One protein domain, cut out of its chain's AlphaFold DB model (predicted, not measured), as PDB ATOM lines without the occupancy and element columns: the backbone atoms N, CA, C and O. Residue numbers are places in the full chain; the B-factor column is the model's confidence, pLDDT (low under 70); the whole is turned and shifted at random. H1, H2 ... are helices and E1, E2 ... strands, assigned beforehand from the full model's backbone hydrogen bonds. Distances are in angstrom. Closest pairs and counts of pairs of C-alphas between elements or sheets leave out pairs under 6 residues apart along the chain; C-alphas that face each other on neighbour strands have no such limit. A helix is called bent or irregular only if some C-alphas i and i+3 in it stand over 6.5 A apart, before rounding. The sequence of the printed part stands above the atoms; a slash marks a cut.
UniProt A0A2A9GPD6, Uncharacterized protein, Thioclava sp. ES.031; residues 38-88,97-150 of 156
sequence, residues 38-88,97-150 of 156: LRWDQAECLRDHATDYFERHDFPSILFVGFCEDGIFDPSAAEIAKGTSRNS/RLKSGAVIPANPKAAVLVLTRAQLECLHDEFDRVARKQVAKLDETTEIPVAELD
ATOM      1  N   LEU A  38      21.487 -18.759  -9.391       87.44
ATOM      2  CA  LEU A  38      21.028 -17.798 -10.391       87.44
ATOM      3  C   LEU A  38      21.791 -18.000 -11.693       87.44
ATOM      4  O   LEU A  38      22.886 -18.568 -11.700       87.44
ATOM      5  N   ARG A  39      21.266 -17.487 -12.805       89.12
ATOM      6  CA  ARG A  39      22.117 -17.281 -13.982       89.12
ATOM      7  C   ARG A  39      23.218 -16.272 -13.639       89.12
ATOM      8  O   ARG A  39      23.053 -15.444 -12.743       89.12
ATOM      9  N   TRP A  40      24.376 -16.394 -14.285       91.94
ATOM     10  CA  TRP A  40      25.543 -15.580 -13.929       91.94
ATOM     11  C   TRP A  40      25.287 -14.076 -14.106       91.94
ATOM     12  O   TRP A  40      25.607 -13.292 -13.221       91.94
ATOM     13  N   ASP A  41      24.640 -13.700 -15.203       90.81
ATOM     14  CA  ASP A  41      24.197 -12.335 -15.510       90.81
ATOM     15  C   ASP A  41      23.203 -11.776 -14.480       90.81
ATOM     16  O   ASP A  41      23.294 -10.614 -14.088       90.81
ATOM     17  N   GLN A  42      22.288 -12.604 -13.982       90.75
ATOM     18  CA  GLN A  42      21.358 -12.222 -12.917       90.75
ATOM     19  C   GLN A  42      22.089 -11.937 -11.601       90.75
ATOM     20  O   GLN A  42      21.745 -10.986 -10.900       90.75
ATOM     21  N   ALA A  43      23.104 -12.740 -11.266       92.00
ATOM     22  CA  ALA A  43      23.932 -12.503 -10.087       92.00
ATOM     23  C   ALA A  43      24.780 -11.227 -10.232       92.00
ATOM     24  O   ALA A  43      24.866 -10.450  -9.283       92.00
ATOM     25  N   GLU A  44      25.357 -10.981 -11.413       93.56
ATOM     26  CA  GLU A  44      26.086  -9.739 -11.708       93.56
ATOM     27  C   GLU A  44      25.174  -8.515 -11.603       93.56
ATOM     28  O   GLU A  44      25.540  -7.541 -10.953       93.56
ATOM     29  N   CYS A  45      23.958  -8.583 -12.146       91.94
ATOM     30  CA  CYS A  45      23.006  -7.486 -12.021       91.94
ATOM     31  C   CYS A  45      22.593  -7.233 -10.565       91.94
ATOM     32  O   CYS A  45      22.534  -6.082 -10.133       91.94
ATOM     33  N   LEU A  46      22.352  -8.293  -9.784       91.88
ATOM     34  CA  LEU A  46      22.057  -8.153  -8.359       91.88
ATOM     35  C   LEU A  46      23.202  -7.452  -7.613       91.88
ATOM     36  O   LEU A  46      22.934  -6.601  -6.767       91.88
ATOM     37  N   ARG A  47      24.460  -7.781  -7.934       94.38
ATOM     38  CA  ARG A  47      25.640  -7.090  -7.392       94.38
ATOM     39  C   ARG A  47      25.638  -5.618  -7.792       94.38
ATOM     40  O   ARG A  47      25.761  -4.759  -6.923       94.38
ATOM     41  N   ASP A  48      25.483  -5.330  -9.080       93.12
ATOM     42  CA  ASP A  48      25.606  -3.974  -9.623       93.12
ATOM     43  C   ASP A  48      24.513  -3.029  -9.088       93.12
ATOM     44  O   ASP A  48      24.770  -1.844  -8.882       93.12
ATOM     45  N   HIS A  49      23.326  -3.563  -8.781       92.19
ATOM     46  CA  HIS A  49      22.196  -2.818  -8.212       92.19
ATOM     47  C   HIS A  49      22.009  -3.002  -6.698       92.19
ATOM     48  O   HIS A  49      21.012  -2.538  -6.140       92.19
ATOM     49  N   ALA A  50      22.946  -3.640  -5.989       92.19
ATOM     50  CA  ALA A  50      22.806  -3.877  -4.549       92.19
ATOM     51  C   ALA A  50      22.604  -2.573  -3.755       92.19
ATOM     52  O   ALA A  50      21.786  -2.530  -2.836       92.19
ATOM     53  N   THR A  51      23.278  -1.490  -4.163       92.00
ATOM     54  CA  THR A  51      23.107  -0.165  -3.545       92.00
ATOM     55  C   THR A  51      21.688   0.376  -3.727       92.00
ATOM     56  O   THR A  51      21.091   0.840  -2.758       92.00
ATOM     57  N   ASP A  52      21.105   0.238  -4.921       91.12
ATOM     58  CA  ASP A  52      19.724   0.666  -5.184       91.12
ATOM     59  C   ASP A  52      18.723  -0.104  -4.310       91.12
ATOM     60  O   ASP A  52      17.763   0.471  -3.787       91.12
ATOM     61  N   TYR A  53      18.965  -1.402  -4.103       89.19
ATOM     62  CA  TYR A  53      18.144  -2.225  -3.219       89.19
ATOM     63  C   TYR A  53      18.236  -1.785  -1.752       89.19
ATOM     64  O   TYR A  53      17.213  -1.779  -1.061       89.19
ATOM     65  N   PHE A  54      19.419  -1.380  -1.271       90.38
ATOM     66  CA  PHE A  54      19.581  -0.870   0.097       90.38
ATOM     67  C   PHE A  54      18.771   0.396   0.366       90.38
ATOM     68  O   PHE A  54      18.333   0.603   1.496       90.38
ATOM     69  N   GLU A  55      18.596   1.245  -0.644       89.62
ATOM     70  CA  GLU A  55      17.877   2.513  -0.507       89.62
ATOM     71  C   GLU A  55      16.353   2.350  -0.565       89.62
ATOM     72  O   GLU A  55      15.622   3.193  -0.043       89.62
ATOM     73  N   ARG A  56      15.865   1.290  -1.217       87.44
ATOM     74  CA  ARG A  56      14.447   1.147  -1.590       87.44
ATOM     75  C   ARG A  56      13.683   0.084  -0.818       87.44
ATOM     76  O   ARG A  56      12.454   0.124  -0.824       87.44
ATOM     77  N   HIS A  57      14.375  -0.842  -0.160       86.06
ATOM     78  CA  HIS A  57      13.737  -1.960   0.527       86.06
ATOM     79  C   HIS A  57      14.099  -2.014   2.007       86.06
ATOM     80  O   HIS A  57      15.246  -1.811   2.403       86.06
ATOM     81  N   ASP A  58      13.113  -2.398   2.813       89.75
ATOM     82  CA  ASP A  58      13.348  -2.907   4.157       89.75
ATOM     83  C   ASP A  58      13.788  -4.375   4.078       89.75
ATOM     84  O   ASP A  58      13.279  -5.147   3.263       89.75
ATOM     85  N   PHE A  59      14.732  -4.773   4.932       87.00
ATOM     86  CA  PHE A  59      15.307  -6.120   4.924       87.00
ATOM     87  C   PHE A  59      14.816  -6.973   6.105       87.00
ATOM     88  O   PHE A  59      14.624  -6.437   7.201       87.00
ATOM     89  N   PRO A  60      14.690  -8.307   5.937       87.94
ATOM     90  CA  PRO A  60      14.944  -9.080   4.714       87.94
ATOM     91  C   PRO A  60      13.909  -8.804   3.616       87.94
ATOM     92  O   PRO A  60      12.730  -8.623   3.908       87.94
ATOM     93  N   SER A  61      14.358  -8.792   2.362       84.62
ATOM     94  CA  SER A  61      13.519  -8.436   1.213       84.62
ATOM     95  C   SER A  61      13.443  -9.569   0.195       84.62
ATOM     96  O   SER A  61      14.383 -10.354   0.046       84.62
ATOM     97  N   ILE A  62      12.312  -9.631  -0.511       86.75
ATOM     98  CA  ILE A  62      12.112 -10.496  -1.673       86.75
ATOM     99  C   ILE A  62      12.618  -9.740  -2.902       86.75
ATOM    100  O   ILE A  62      12.061  -8.706  -3.267       86.75
ATOM    101  N   LEU A  63      13.653 -10.263  -3.552       87.94
ATOM    102  CA  LEU A  63      14.313  -9.640  -4.696       87.94
ATOM    103  C   LEU A  63      13.967 -10.397  -5.983       87.94
ATOM    104  O   LEU A  63      14.291 -11.579  -6.125       87.94
ATOM    105  N   PHE A  64      13.330  -9.714  -6.935       87.56
ATOM    106  CA  PHE A  64      12.916 -10.267  -8.231       87.56
ATOM    107  C   PHE A  64      14.022 -10.133  -9.286       87.56
ATOM    108  O   PHE A  64      13.867  -9.473 -10.315       87.56
ATOM    109  N   VAL A  65      15.144 -10.805  -9.042       87.06
ATOM    110  CA  VAL A  65      16.354 -10.755  -9.886       87.06
ATOM    111  C   VAL A  65      16.152 -11.274 -11.312       87.06
ATOM    112  O   VAL A  65      16.985 -11.054 -12.179       87.06
ATOM    113  N   GLY A  66      15.040 -11.945 -11.606       85.56
ATOM    114  CA  GLY A  66      14.704 -12.342 -12.971       85.56
ATOM    115  C   GLY A  66      14.404 -11.181 -13.932       85.56
ATOM    116  O   GLY A  66      14.446 -11.380 -15.144       85.56
ATOM    117  N   PHE A  67      14.100  -9.988 -13.415       85.62
ATOM    118  CA  PHE A  67      13.772  -8.793 -14.209       85.62
ATOM    119  C   PHE A  67      14.981  -7.888 -14.476       85.62
ATOM    120  O   PHE A  67      14.905  -6.953 -15.273       85.62
ATOM    121  N   CYS A  68      16.118  -8.219 -13.866       81.94
ATOM    122  CA  CYS A  68      17.376  -7.503 -14.013       81.94
ATOM    123  C   CYS A  68      17.837  -7.382 -15.474       81.94
ATOM    124  O   CYS A  68      18.319  -6.330 -15.876       81.94
ATOM    125  N   GLU A  69      17.628  -8.419 -16.298       72.25
ATOM    126  CA  GLU A  69      17.942  -8.380 -17.738       72.25
ATOM    127  C   GLU A  69      17.164  -7.287 -18.491       72.25
ATOM    128  O   GLU A  69      17.650  -6.753 -19.486       72.25
ATOM    129  N   ASP A  70      15.969  -6.925 -18.015       78.56
ATOM    130  CA  ASP A  70      15.166  -5.845 -18.591       78.56
ATOM    131  C   ASP A  70      15.558  -4.460 -18.024       78.56
ATOM    132  O   ASP A  70      14.900  -3.463 -18.327       78.56
ATOM    133  N   GLY A  71      16.593  -4.385 -17.176       74.12
ATOM    134  CA  GLY A  71      16.974  -3.180 -16.433       74.12
ATOM    135  C   GLY A  71      15.999  -2.824 -15.306       74.12
ATOM    136  O   GLY A  71      15.972  -1.678 -14.856       74.12
ATOM    137  N   ILE A  72      15.172  -3.780 -14.872       81.81
ATOM    138  CA  ILE A  72      14.149  -3.580 -13.843       81.81
ATOM    139  C   ILE A  72      14.571  -4.346 -12.590       81.81
ATOM    140  O   ILE A  72      14.411  -5.561 -12.500       81.81
ATOM    141  N   PHE A  73      15.101  -3.626 -11.607       75.56
ATOM    142  CA  PHE A  73      15.538  -4.220 -10.344       75.56
ATOM    143  C   PHE A  73      14.398  -4.292  -9.304       75.56
ATOM    144  O   PHE A  73      14.364  -5.219  -8.501       75.56
ATOM    145  N   ASP A  74      13.409  -3.391  -9.366       81.06
ATOM    146  CA  ASP A  74      12.214  -3.390  -8.502       81.06
ATOM    147  C   ASP A  74      10.928  -3.408  -9.355       81.06
ATOM    148  O   ASP A  74      10.316  -2.363  -9.602       81.06
ATOM    149  N   PRO A  75      10.557  -4.574  -9.922       84.56
ATOM    150  CA  PRO A  75       9.413  -4.677 -10.815       84.56
ATOM    151  C   PRO A  75       8.097  -4.505 -10.056       84.56
ATOM    152  O   PRO A  75       7.845  -5.125  -9.021       84.56
ATOM    153  N   SER A  76       7.185  -3.730 -10.635       85.88
ATOM    154  CA  SER A  76       5.814  -3.614 -10.150       85.88
ATOM    155  C   SER A  76       5.070  -4.952 -10.234       85.88
ATOM    156  O   SER A  76       5.368  -5.820 -11.056       85.88
ATOM    157  N   ALA A  77       3.995  -5.095  -9.455       81.50
ATOM    158  CA  ALA A  77       3.139  -6.283  -9.507       81.50
ATOM    159  C   ALA A  77       2.611  -6.592 -10.926       81.50
ATOM    160  O   ALA A  77       2.442  -7.758 -11.283       81.50
ATOM    161  N   ALA A  78       2.375  -5.564 -11.752       82.00
ATOM    162  CA  ALA A  78       1.944  -5.732 -13.138       82.00
ATOM    163  C   ALA A  78       3.063  -6.297 -14.033       82.00
ATOM    164  O   ALA A  78       2.802  -7.161 -14.874       82.00
ATOM    165  N   GLU A  79       4.302  -5.843 -13.841       84.06
ATOM    166  CA  GLU A  79       5.484  -6.358 -14.545       84.06
ATOM    167  C   GLU A  79       5.783  -7.794 -14.132       84.06
ATOM    168  O   GLU A  79       5.954  -8.650 -15.007       84.06
ATOM    169  N   ILE A  80       5.716  -8.079 -12.827       81.12
ATOM    170  CA  ILE A  80       5.824  -9.435 -12.285       81.12
ATOM    171  C   ILE A  80       4.781 -10.330 -12.951       81.12
ATOM    172  O   ILE A  80       5.146 -11.303 -13.605       81.12
ATOM    173  N   ALA A  81       3.494  -9.975 -12.886       75.81
ATOM    174  CA  ALA A  81       2.420 -10.775 -13.474       75.81
ATOM    175  C   ALA A  81       2.619 -11.025 -14.981       75.81
ATOM    176  O   ALA A  81       2.352 -12.123 -15.476       75.81
ATOM    177  N   LYS A  82       3.133 -10.044 -15.728       74.94
ATOM    178  CA  LYS A  82       3.419 -10.193 -17.162       74.94
ATOM    179  C   LYS A  82       4.617 -11.110 -17.437       74.94
ATOM    180  O   LYS A  82       4.587 -11.853 -18.417       74.94
ATOM    181  N   GLY A  83       5.657 -11.056 -16.604       68.69
ATOM    182  CA  GLY A  83       6.902 -11.812 -16.789       68.69
ATOM    183  C   GLY A  83       6.893 -13.227 -16.196       68.69
ATOM    184  O   GLY A  83       7.550 -14.121 -16.735       68.69
ATOM    185  N   THR A  84       6.129 -13.458 -15.126       67.19
ATOM    186  CA  THR A  84       6.129 -14.726 -14.370       67.19
ATOM    187  C   THR A  84       4.914 -15.611 -14.635       67.19
ATOM    188  O   THR A  84       4.999 -16.818 -14.411       67.19
ATOM    189  N   SER A  85       3.826 -15.078 -15.216       57.00
ATOM    190  CA  SER A  85       2.596 -15.836 -15.547       57.00
ATOM    191  C   SER A  85       2.808 -17.052 -16.451       57.00
ATOM    192  O   SER A  85       1.917 -17.892 -16.566       57.00
ATOM    193  N   ARG A  86       3.978 -17.172 -17.086       49.66
ATOM    194  CA  ARG A  86       4.319 -18.301 -17.949       49.66
ATOM    195  C   ARG A  86       4.982 -19.491 -17.256       49.66
ATOM    196  O   ARG A  86       5.097 -20.492 -17.942       49.66
ATOM    197  N   ASN A  87       5.426 -19.430 -15.990       44.53
ATOM    198  CA  ASN A  87       6.195 -20.549 -15.398       44.53
ATOM    199  C   ASN A  87       6.341 -20.505 -13.861       44.53
ATOM    200  O   ASN A  87       7.436 -20.642 -13.315       44.53
ATOM    201  N   SER A  88       5.238 -20.349 -13.134       43.88
ATOM    202  CA  SER A  88       5.235 -20.599 -11.688       43.88
ATOM    203  C   SER A  88       5.116 -22.105 -11.442       43.88
ATOM    204  O   SER A  88       4.009 -22.611 -11.325       43.88
ATOM    205  N   ARG A  97      19.389 -29.071 -12.396       70.50
ATOM    206  CA  ARG A  97      20.016 -28.987 -11.078       70.50
ATOM    207  C   ARG A  97      21.524 -28.974 -11.209       70.50
ATOM    208  O   ARG A  97      22.100 -29.715 -12.011       70.50
ATOM    209  N   LEU A  98      22.167 -28.159 -10.385       70.00
ATOM    210  CA  LEU A  98      23.603 -28.257 -10.171       70.00
ATOM    211  C   LEU A  98      23.946 -29.542  -9.413       70.00
ATOM    212  O   LEU A  98      23.092 -30.160  -8.778       70.00
ATOM    213  N   LYS A  99      25.227 -29.936  -9.438       69.62
ATOM    214  CA  LYS A  99      25.715 -31.090  -8.657       69.62
ATOM    215  C   LYS A  99      25.451 -30.939  -7.154       69.62
ATOM    216  O   LYS A  99      25.351 -31.944  -6.462       69.62
ATOM    217  N   SER A 100      25.347 -29.703  -6.673       66.00
ATOM    218  CA  SER A 100      24.998 -29.338  -5.300       66.00
ATOM    219  C   SER A 100      23.518 -29.540  -4.952       66.00
ATOM    220  O   SER A 100      23.169 -29.442  -3.783       66.00
ATOM    221  N   GLY A 101      22.651 -29.817  -5.932       69.62
ATOM    222  CA  GLY A 101      21.197 -29.917  -5.751       69.62
ATOM    223  C   GLY A 101      20.441 -28.624  -6.068       69.62
ATOM    224  O   GLY A 101      19.239 -28.684  -6.339       69.62
ATOM    225  N   ALA A 102      21.152 -27.490  -6.138       71.56
ATOM    226  CA  ALA A 102      20.580 -26.177  -6.414       71.56
ATOM    227  C   ALA A 102      19.778 -26.163  -7.723       71.56
ATOM    228  O   ALA A 102      20.256 -26.609  -8.773       71.56
ATOM    229  N   VAL A 103      18.550 -25.650  -7.643       73.62
ATOM    230  CA  VAL A 103      17.587 -25.621  -8.748       73.62
ATOM    231  C   VAL A 103      17.722 -24.316  -9.517       73.62
ATOM    232  O   VAL A 103      17.747 -23.243  -8.920       73.62
ATOM    233  N   ILE A 104      17.752 -24.408 -10.846       72.94
ATOM    234  CA  ILE A 104      17.761 -23.238 -11.725       72.94
ATOM    235  C   ILE A 104      16.366 -23.086 -12.345       72.94
ATOM    236  O   ILE A 104      15.891 -24.019 -13.003       72.94
ATOM    237  N   PRO A 105      15.693 -21.934 -12.171       70.81
ATOM    238  CA  PRO A 105      14.391 -21.704 -12.784       70.81
ATOM    239  C   PRO A 105      14.453 -21.823 -14.314       70.81
ATOM    240  O   PRO A 105      15.278 -21.184 -14.970       70.81
ATOM    241  N   ALA A 106      13.533 -22.596 -14.904       70.62
ATOM    242  CA  ALA A 106      13.415 -22.697 -16.361       70.62
ATOM    243  C   ALA A 106      13.025 -21.353 -17.003       70.62
ATOM    244  O   ALA A 106      13.520 -21.004 -18.073       70.62
ATOM    245  N   ASN A 107      12.163 -20.573 -16.337       76.25
ATOM    246  CA  ASN A 107      11.906 -19.181 -16.700       76.25
ATOM    247  C   ASN A 107      12.881 -18.263 -15.949       76.25
ATOM    248  O   ASN A 107      12.738 -18.146 -14.731       76.25
ATOM    249  N   PRO A 108      13.806 -17.567 -16.637       78.56
ATOM    250  CA  PRO A 108      14.737 -16.649 -15.982       78.56
ATOM    251  C   PRO A 108      14.015 -15.551 -15.194       78.56
ATOM    252  O   PRO A 108      14.476 -15.193 -14.115       78.56
ATOM    253  N   LYS A 109      12.834 -15.097 -15.647       82.25
ATOM    254  CA  LYS A 109      12.040 -14.065 -14.955       82.25
ATOM    255  C   LYS A 109      11.407 -14.538 -13.645       82.25
ATOM    256  O   LYS A 109      10.937 -13.717 -12.867       82.25
ATOM    257  N   ALA A 110      11.383 -15.847 -13.397       76.56
ATOM    258  CA  ALA A 110      10.902 -16.432 -12.147       76.56
ATOM    259  C   ALA A 110      12.012 -16.582 -11.089       76.56
ATOM    260  O   ALA A 110      11.770 -17.169 -10.035       76.56
ATOM    261  N   ALA A 111      13.225 -16.085 -11.356       82.88
ATOM    262  CA  ALA A 111      14.298 -16.060 -10.372       82.88
ATOM    263  C   ALA A 111      13.997 -15.027  -9.274       82.88
ATOM    264  O   ALA A 111      13.871 -13.829  -9.541       82.88
ATOM    265  N   VAL A 112      13.868 -15.521  -8.042       83.50
ATOM    266  CA  VAL A 112      13.529 -14.743  -6.847       83.50
ATOM    267  C   VAL A 112      14.426 -15.191  -5.697       83.50
ATOM    268  O   VAL A 112      14.611 -16.392  -5.505       83.50
ATOM    269  N   LEU A 113      14.955 -14.239  -4.927       86.25
ATOM    270  CA  LEU A 113      15.733 -14.499  -3.712       86.25
ATOM    271  C   LEU A 113      15.114 -13.807  -2.502       86.25
ATOM    272  O   LEU A 113      14.485 -12.763  -2.638       86.25
ATOM    273  N   VAL A 114      15.341 -14.363  -1.315       87.62
ATOM    274  CA  VAL A 114      15.060 -13.679  -0.049       87.62
ATOM    275  C   VAL A 114      16.385 -13.469   0.659       87.62
ATOM    276  O   VAL A 114      16.981 -14.435   1.127       87.62
ATOM    277  N   LEU A 115      16.856 -12.223   0.711       88.06
ATOM    278  CA  LEU A 115      18.155 -11.889   1.299       88.06
ATOM    279  C   LEU A 115      17.992 -10.960   2.501       88.06
ATOM    280  O   LEU A 115      17.152 -10.055   2.505       88.06
ATOM    281  N   THR A 116      18.825 -11.166   3.519       91.88
ATOM    282  CA  THR A 116      19.066 -10.158   4.557       91.88
ATOM    283  C   THR A 116      19.933  -9.030   4.001       91.88
ATOM    284  O   THR A 116      20.590  -9.177   2.968       91.88
ATOM    285  N   ARG A 117      19.977  -7.895   4.713       92.06
ATOM    286  CA  ARG A 117      20.859  -6.783   4.343       92.06
ATOM    287  C   ARG A 117      22.322  -7.230   4.298       92.06
ATOM    288  O   ARG A 117      22.980  -7.006   3.295       92.06
ATOM    289  N   ALA A 118      22.777  -7.938   5.335       92.00
ATOM    290  CA  ALA A 118      24.149  -8.435   5.442       92.00
ATOM    291  C   ALA A 118      24.518  -9.417   4.317       92.00
ATOM    292  O   ALA A 118      25.639  -9.397   3.816       92.00
ATOM    293  N   GLN A 119      23.575 -10.254   3.871       92.25
ATOM    294  CA  GLN A 119      23.792 -11.135   2.722       92.25
ATOM    295  C   GLN A 119      23.961 -10.340   1.428       92.25
ATOM    296  O   GLN A 119      24.880 -10.618   0.661       92.25
ATOM    297  N   LEU A 120      23.111  -9.339   1.186       93.25
ATOM    298  CA  LEU A 120      23.225  -8.503  -0.006       93.25
ATOM    299  C   LEU A 120      24.492  -7.625   0.022       93.25
ATOM    300  O   LEU A 120      25.148  -7.493  -1.006       93.25
ATOM    301  N   GLU A 121      24.884  -7.099   1.187       94.69
ATOM    302  CA  GLU A 121      26.166  -6.396   1.392       94.69
ATOM    303  C   GLU A 121      27.351  -7.313   1.084       94.69
ATOM    304  O   GLU A 121      28.232  -6.960   0.308       94.69
ATOM    305  N   CYS A 122      27.333  -8.537   1.607       93.88
ATOM    306  CA  CYS A 122      28.371  -9.522   1.333       93.88
ATOM    307  C   CYS A 122      28.445  -9.897  -0.158       93.88
ATOM    308  O   CYS A 122      29.535 -10.047  -0.701       93.88
ATOM    309  N   LEU A 123      27.302 -10.023  -0.844       94.38
ATOM    310  CA  LEU A 123      27.271 -10.266  -2.289       94.38
ATOM    311  C   LEU A 123      27.833  -9.081  -3.083       94.38
ATOM    312  O   LEU A 123      28.501  -9.299  -4.091       94.38
ATOM    313  N   HIS A 124      27.567  -7.852  -2.642       95.38
ATOM    314  CA  HIS A 124      28.098  -6.636  -3.254       95.38
ATOM    315  C   HIS A 124      29.621  -6.531  -3.087       95.38
ATOM    316  O   HIS A 124      30.337  -6.366  -4.075       95.38
ATOM    317  N   ASP A 125      30.118  -6.677  -1.857       95.81
ATOM    318  CA  ASP A 125      31.524  -6.434  -1.516       95.81
ATOM    319  C   ASP A 125      32.436  -7.630  -1.838       95.81
ATOM    320  O   ASP A 125      33.599  -7.456  -2.205       95.81
ATOM    321  N   GLU A 126      31.915  -8.853  -1.714       95.69
ATOM    322  CA  GLU A 126      32.669 -10.102  -1.851       95.69
ATOM    323  C   GLU A 126      32.076 -11.026  -2.927       95.69
ATOM    324  O   GLU A 126      32.045 -12.251  -2.773       95.69
ATOM    325  N   PHE A 127      31.624 -10.450  -4.046       94.81
ATOM    326  CA  PHE A 127      30.928 -11.178  -5.114       94.81
ATOM    327  C   PHE A 127      31.631 -12.471  -5.541       94.81
ATOM    328  O   PHE A 127      31.010 -13.526  -5.532       94.81
ATOM    329  N   ASP A 128      32.931 -12.431  -5.846       93.19
ATOM    330  CA  ASP A 128      33.673 -13.616  -6.311       93.19
ATOM    331  C   ASP A 128      33.800 -14.715  -5.241       93.19
ATOM    332  O   ASP A 128      34.046 -15.881  -5.562       93.19
ATOM    333  N   ARG A 129      33.636 -14.364  -3.959       91.88
ATOM    334  CA  ARG A 129      33.624 -15.326  -2.851       91.88
ATOM    335  C   ARG A 129      32.245 -15.955  -2.677       91.88
ATOM    336  O   ARG A 129      32.162 -17.156  -2.419       91.88
ATOM    337  N   VAL A 130      31.191 -15.150  -2.800       92.50
ATOM    338  CA  VAL A 130      29.798 -15.576  -2.612       92.50
ATOM    339  C   VAL A 130      29.277 -16.314  -3.844       92.50
ATOM    340  O   VAL A 130      28.680 -17.378  -3.721       92.50
ATOM    341  N   ALA A 131      29.514 -15.783  -5.042       93.56
ATOM    342  CA  ALA A 131      28.991 -16.287  -6.304       93.56
ATOM    343  C   ALA A 131      29.982 -17.242  -6.981       93.56
ATOM    344  O   ALA A 131      30.810 -16.857  -7.811       93.56
ATOM    345  N   ARG A 132      29.868 -18.540  -6.684       91.62
ATOM    346  CA  ARG A 132      30.692 -19.557  -7.349       91.62
ATOM    347  C   ARG A 132      30.186 -19.813  -8.763       91.62
ATOM    348  O   ARG A 132      29.120 -20.407  -8.951       91.62
ATOM    349  N   LYS A 133      30.986 -19.419  -9.756       92.38
ATOM    350  CA  LYS A 133      30.687 -19.661 -11.171       92.38
ATOM    351  C   LYS A 133      30.689 -21.152 -11.490       92.38
ATOM    352  O   LYS A 133      31.672 -21.854 -11.255       92.38
ATOM    353  N   GLN A 134      29.596 -21.619 -12.074       88.62
ATOM    354  CA  GLN A 134      29.411 -22.980 -12.561       88.62
ATOM    355  C   GLN A 134      28.774 -22.961 -13.951       88.62
ATOM    356  O   GLN A 134      28.329 -21.923 -14.443       88.62
ATOM    357  N   VAL A 135      28.742 -24.125 -14.594       88.19
ATOM    358  CA  VAL A 135      28.029 -24.336 -15.854       88.19
ATOM    359  C   VAL A 135      26.908 -25.325 -15.590       88.19
ATOM    360  O   VAL A 135      27.154 -26.431 -15.104       88.19
ATOM    361  N   ALA A 136      25.681 -24.922 -15.902       82.56
ATOM    362  CA  ALA A 136      24.516 -25.784 -15.827       82.56
ATOM    363  C   ALA A 136      24.095 -26.233 -17.224       82.56
ATOM    364  O   ALA A 136      24.031 -25.428 -18.154       82.56
ATOM    365  N   LYS A 137      23.777 -27.521 -17.350       80.31
ATOM    366  CA  LYS A 137      23.186 -28.098 -18.559       80.31
ATOM    367  C   LYS A 137      21.674 -27.960 -18.477       80.31
ATOM    368  O   LYS A 137      21.063 -28.566 -17.600       80.31
ATOM    369  N   LEU A 138      21.094 -27.149 -19.356       72.38
ATOM    370  CA  LEU A 138      19.640 -27.017 -19.498       72.38
ATOM    371  C   LEU A 138      19.052 -28.200 -20.272       72.38
ATOM    372  O   LEU A 138      17.978 -28.686 -19.936       72.38
ATOM    373  N   ASP A 139      19.782 -28.660 -21.285       74.56
ATOM    374  CA  ASP A 139      19.450 -29.799 -22.138       74.56
ATOM    375  C   ASP A 139      20.748 -30.405 -22.718       74.56
ATOM    376  O   ASP A 139      21.851 -30.057 -22.290       74.56
ATOM    377  N   GLU A 140      20.640 -31.340 -23.667       75.88
ATOM    378  CA  GLU A 140      21.798 -32.012 -24.283       75.88
ATOM    379  C   GLU A 140      22.728 -31.063 -25.060       75.88
ATOM    380  O   GLU A 140      23.888 -31.398 -25.306       75.88
ATOM    381  N   THR A 141      22.231 -29.889 -25.446       78.69
ATOM    382  CA  THR A 141      22.893 -28.938 -26.348       78.69
ATOM    383  C   THR A 141      23.137 -27.565 -25.730       78.69
ATOM    384  O   THR A 141      23.995 -26.826 -26.214       78.69
ATOM    385  N   THR A 142      22.424 -27.226 -24.657       80.56
ATOM    386  CA  THR A 142      22.436 -25.894 -24.057       80.56
ATOM    387  C   THR A 142      23.121 -25.917 -22.698       80.56
ATOM    388  O   THR A 142      22.622 -26.486 -21.722       80.56
ATOM    389  N   GLU A 143      24.246 -25.216 -22.622       87.81
ATOM    390  CA  GLU A 143      24.958 -24.916 -21.385       87.81
ATOM    391  C   GLU A 143      24.831 -23.425 -21.066       87.81
ATOM    392  O   GLU A 143      24.985 -22.579 -21.947       87.81
ATOM    393  N   ILE A 144      24.555 -23.100 -19.803       85.50
ATOM    394  CA  ILE A 144      24.487 -21.715 -19.328       85.50
ATOM    395  C   ILE A 144      25.413 -21.492 -18.131       85.50
ATOM    396  O   ILE A 144      25.520 -22.362 -17.261       85.50
ATOM    397  N   PRO A 145      26.076 -20.326 -18.053       90.88
ATOM    398  CA  PRO A 145      26.818 -19.942 -16.868       90.88
ATOM    399  C   PRO A 145      25.839 -19.593 -15.743       90.88
ATOM    400  O   PRO A 145      24.887 -18.834 -15.932       90.88
ATOM    401  N   VAL A 146      26.094 -20.134 -14.560       89.62
ATOM    402  CA  VAL A 146      25.283 -19.903 -13.363       89.62
ATOM    403  C   VAL A 146      26.168 -19.561 -12.174       89.62
ATOM    404  O   VAL A 146      27.338 -19.941 -12.126       89.62
ATOM    405  N   ALA A 147      25.610 -18.830 -11.221       91.19
ATOM    406  CA  ALA A 147      26.208 -18.531  -9.933       91.19
ATOM    407  C   ALA A 147      25.480 -19.338  -8.856       91.19
ATOM    408  O   ALA A 147      24.284 -19.145  -8.649       91.19
ATOM    409  N   GLU A 148      26.193 -20.227  -8.167       90.25
ATOM    410  CA  GLU A 148      25.709 -20.783  -6.901       90.25
ATOM    411  C   GLU A 148      26.157 -19.851  -5.773       90.25
ATOM    412  O   GLU A 148      27.361 -19.629  -5.613       90.25
ATOM    413  N   LEU A 149      25.202 -19.288  -5.033       90.12
ATOM    414  CA  LEU A 149      25.469 -18.276  -4.014       90.12
ATOM    415  C   LEU A 149      25.668 -18.934  -2.645       90.12
ATOM    416  O   LEU A 149      24.745 -19.531  -2.094       90.12
ATOM    417  N   ASP A 150      26.864 -18.799  -2.086       90.94
ATOM    418  CA  ASP A 150      27.232 -19.325  -0.776       90.94
ATOM    419  C   ASP A 150      27.485 -18.180   0.209       90.94
ATOM    420  O   ASP A 150      28.510 -17.499   0.167       90.94
TER     421      ASP A 150
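AT A GLANCE: This is residues 38 to 88 and 97 to 150 of the 156 residues of an uncharacterized protein of Thioclava sp. ES.031 (UniProt A0A2A9GPD6). Helix H1 lies in the middle, crossed by H3 and H5, with the two-stranded hairpin E3 and E4 packed near its beginning and reaching away to one end of the longest axis. H2 lies toward the opposite end, the small strand pair E1 and E2 makes a second piece of sheet away from the hairpin, and H4 lies off to one side, touching no helix. The printed part has 105 residues, with six named helices and four named strands in the order H1, H2, E1, H3, H4, E2, H5, H6, E3, E4; each sheet has two antiparallel strands. The class is mixed, helices and strands, and the whole is compact, with a radius of gyration of the C-alphas of 13.6 A and spans of 42 by 34 by 21 A.

HOW THE PARTS SIT: Residues 38 to 39 pair, antiparallel, with residues 146 to 147 of E4, residues 143 to 149. H1, residues 40 to 48, follows, and its closest C-alphas to E4 are those of Trp 40 and Val 146, 4.4 A apart. H1 touches H3, residues 65 to 70, about perpendicular at 89 degrees, with the closest C-alphas, those of Cys 45 and Cys 68, 6.0 A apart. H1 also touches H5, residues 117 to 125, about perpendicular at 76 degrees; the closest C-alphas are those of Arg 47 and His 124, 4.8 A. H2, residues 50 to 56, and H1 meet only through their link. H2 touches H5, opposite ways at a tilt of 35.0 degrees, only just steep, with the C-alphas of Ala 50 and His 124 closest at 6.1 A. E1, residues 61 to 63, is the antiparallel neighbour of E2, residues 113 to 115, with N 63 and O 113 at 2.8 A and N 113 and O 63 at 3.0 A, within hydrogen-bond range. H4, residues 77 to 84, is close to H3 but not clearly touching, with the C-alphas of Phe 67 and Gly 83 closest at 7.9 A. H6, residues 127 to 130, is close to H5 but not clearly touching; their closest C-alphas, of Leu 123 and Val 130, are 5.9 A apart. E3, residues 131 to 137, and E4 form a hairpin, with N 134 and O 146 at 2.8 A and N 144 and O 136 at 2.9 A, within hydrogen-bond range. Both E1 and E2 are apart from E3 and E4. Every O i to N i+4 pair is within hydrogen-bond range in H1, H2, H4 and H5; H3 has 0 of 2, but 2 of 3 O i to N i+3 pairs, and H6 is too short for an O i to N i+4 pair.

IN THESE COORDINATES: H1 runs 12.4 A from C-alpha 40 at (25.543, -15.580, -13.929) to C-alpha 48. H2 is 10.2 A long, E1 6.1 A, H3 10.1 A and H4 10.2 A. H3 is irregular, but only just: C-alphas 66 and 69 are 7.0 A apart. E2 is 6.1 A long, H5 12.2 A and H6 5.2 A. E3 spans 18.0 A, and E4 spans 18.6 A to C-alpha 149 at (25.469, -18.276, -4.014).

THE WHOLE: The two C-alphas farthest apart are those of Glu 55 and Glu 140, at 42.1 A. Residues 89 to 96 are not printed, and C-alphas 88 and 97 are 17.0 A apart across this cut, which falls in the link from H4 to E2. Residues 97 to 112 hold no named element. Of the links printed whole, H3 to H4 is short and the others are tight. The mean pLDDT of the printed part is 83.6, and residues 83 to 88 and 99 to 101 are under 70.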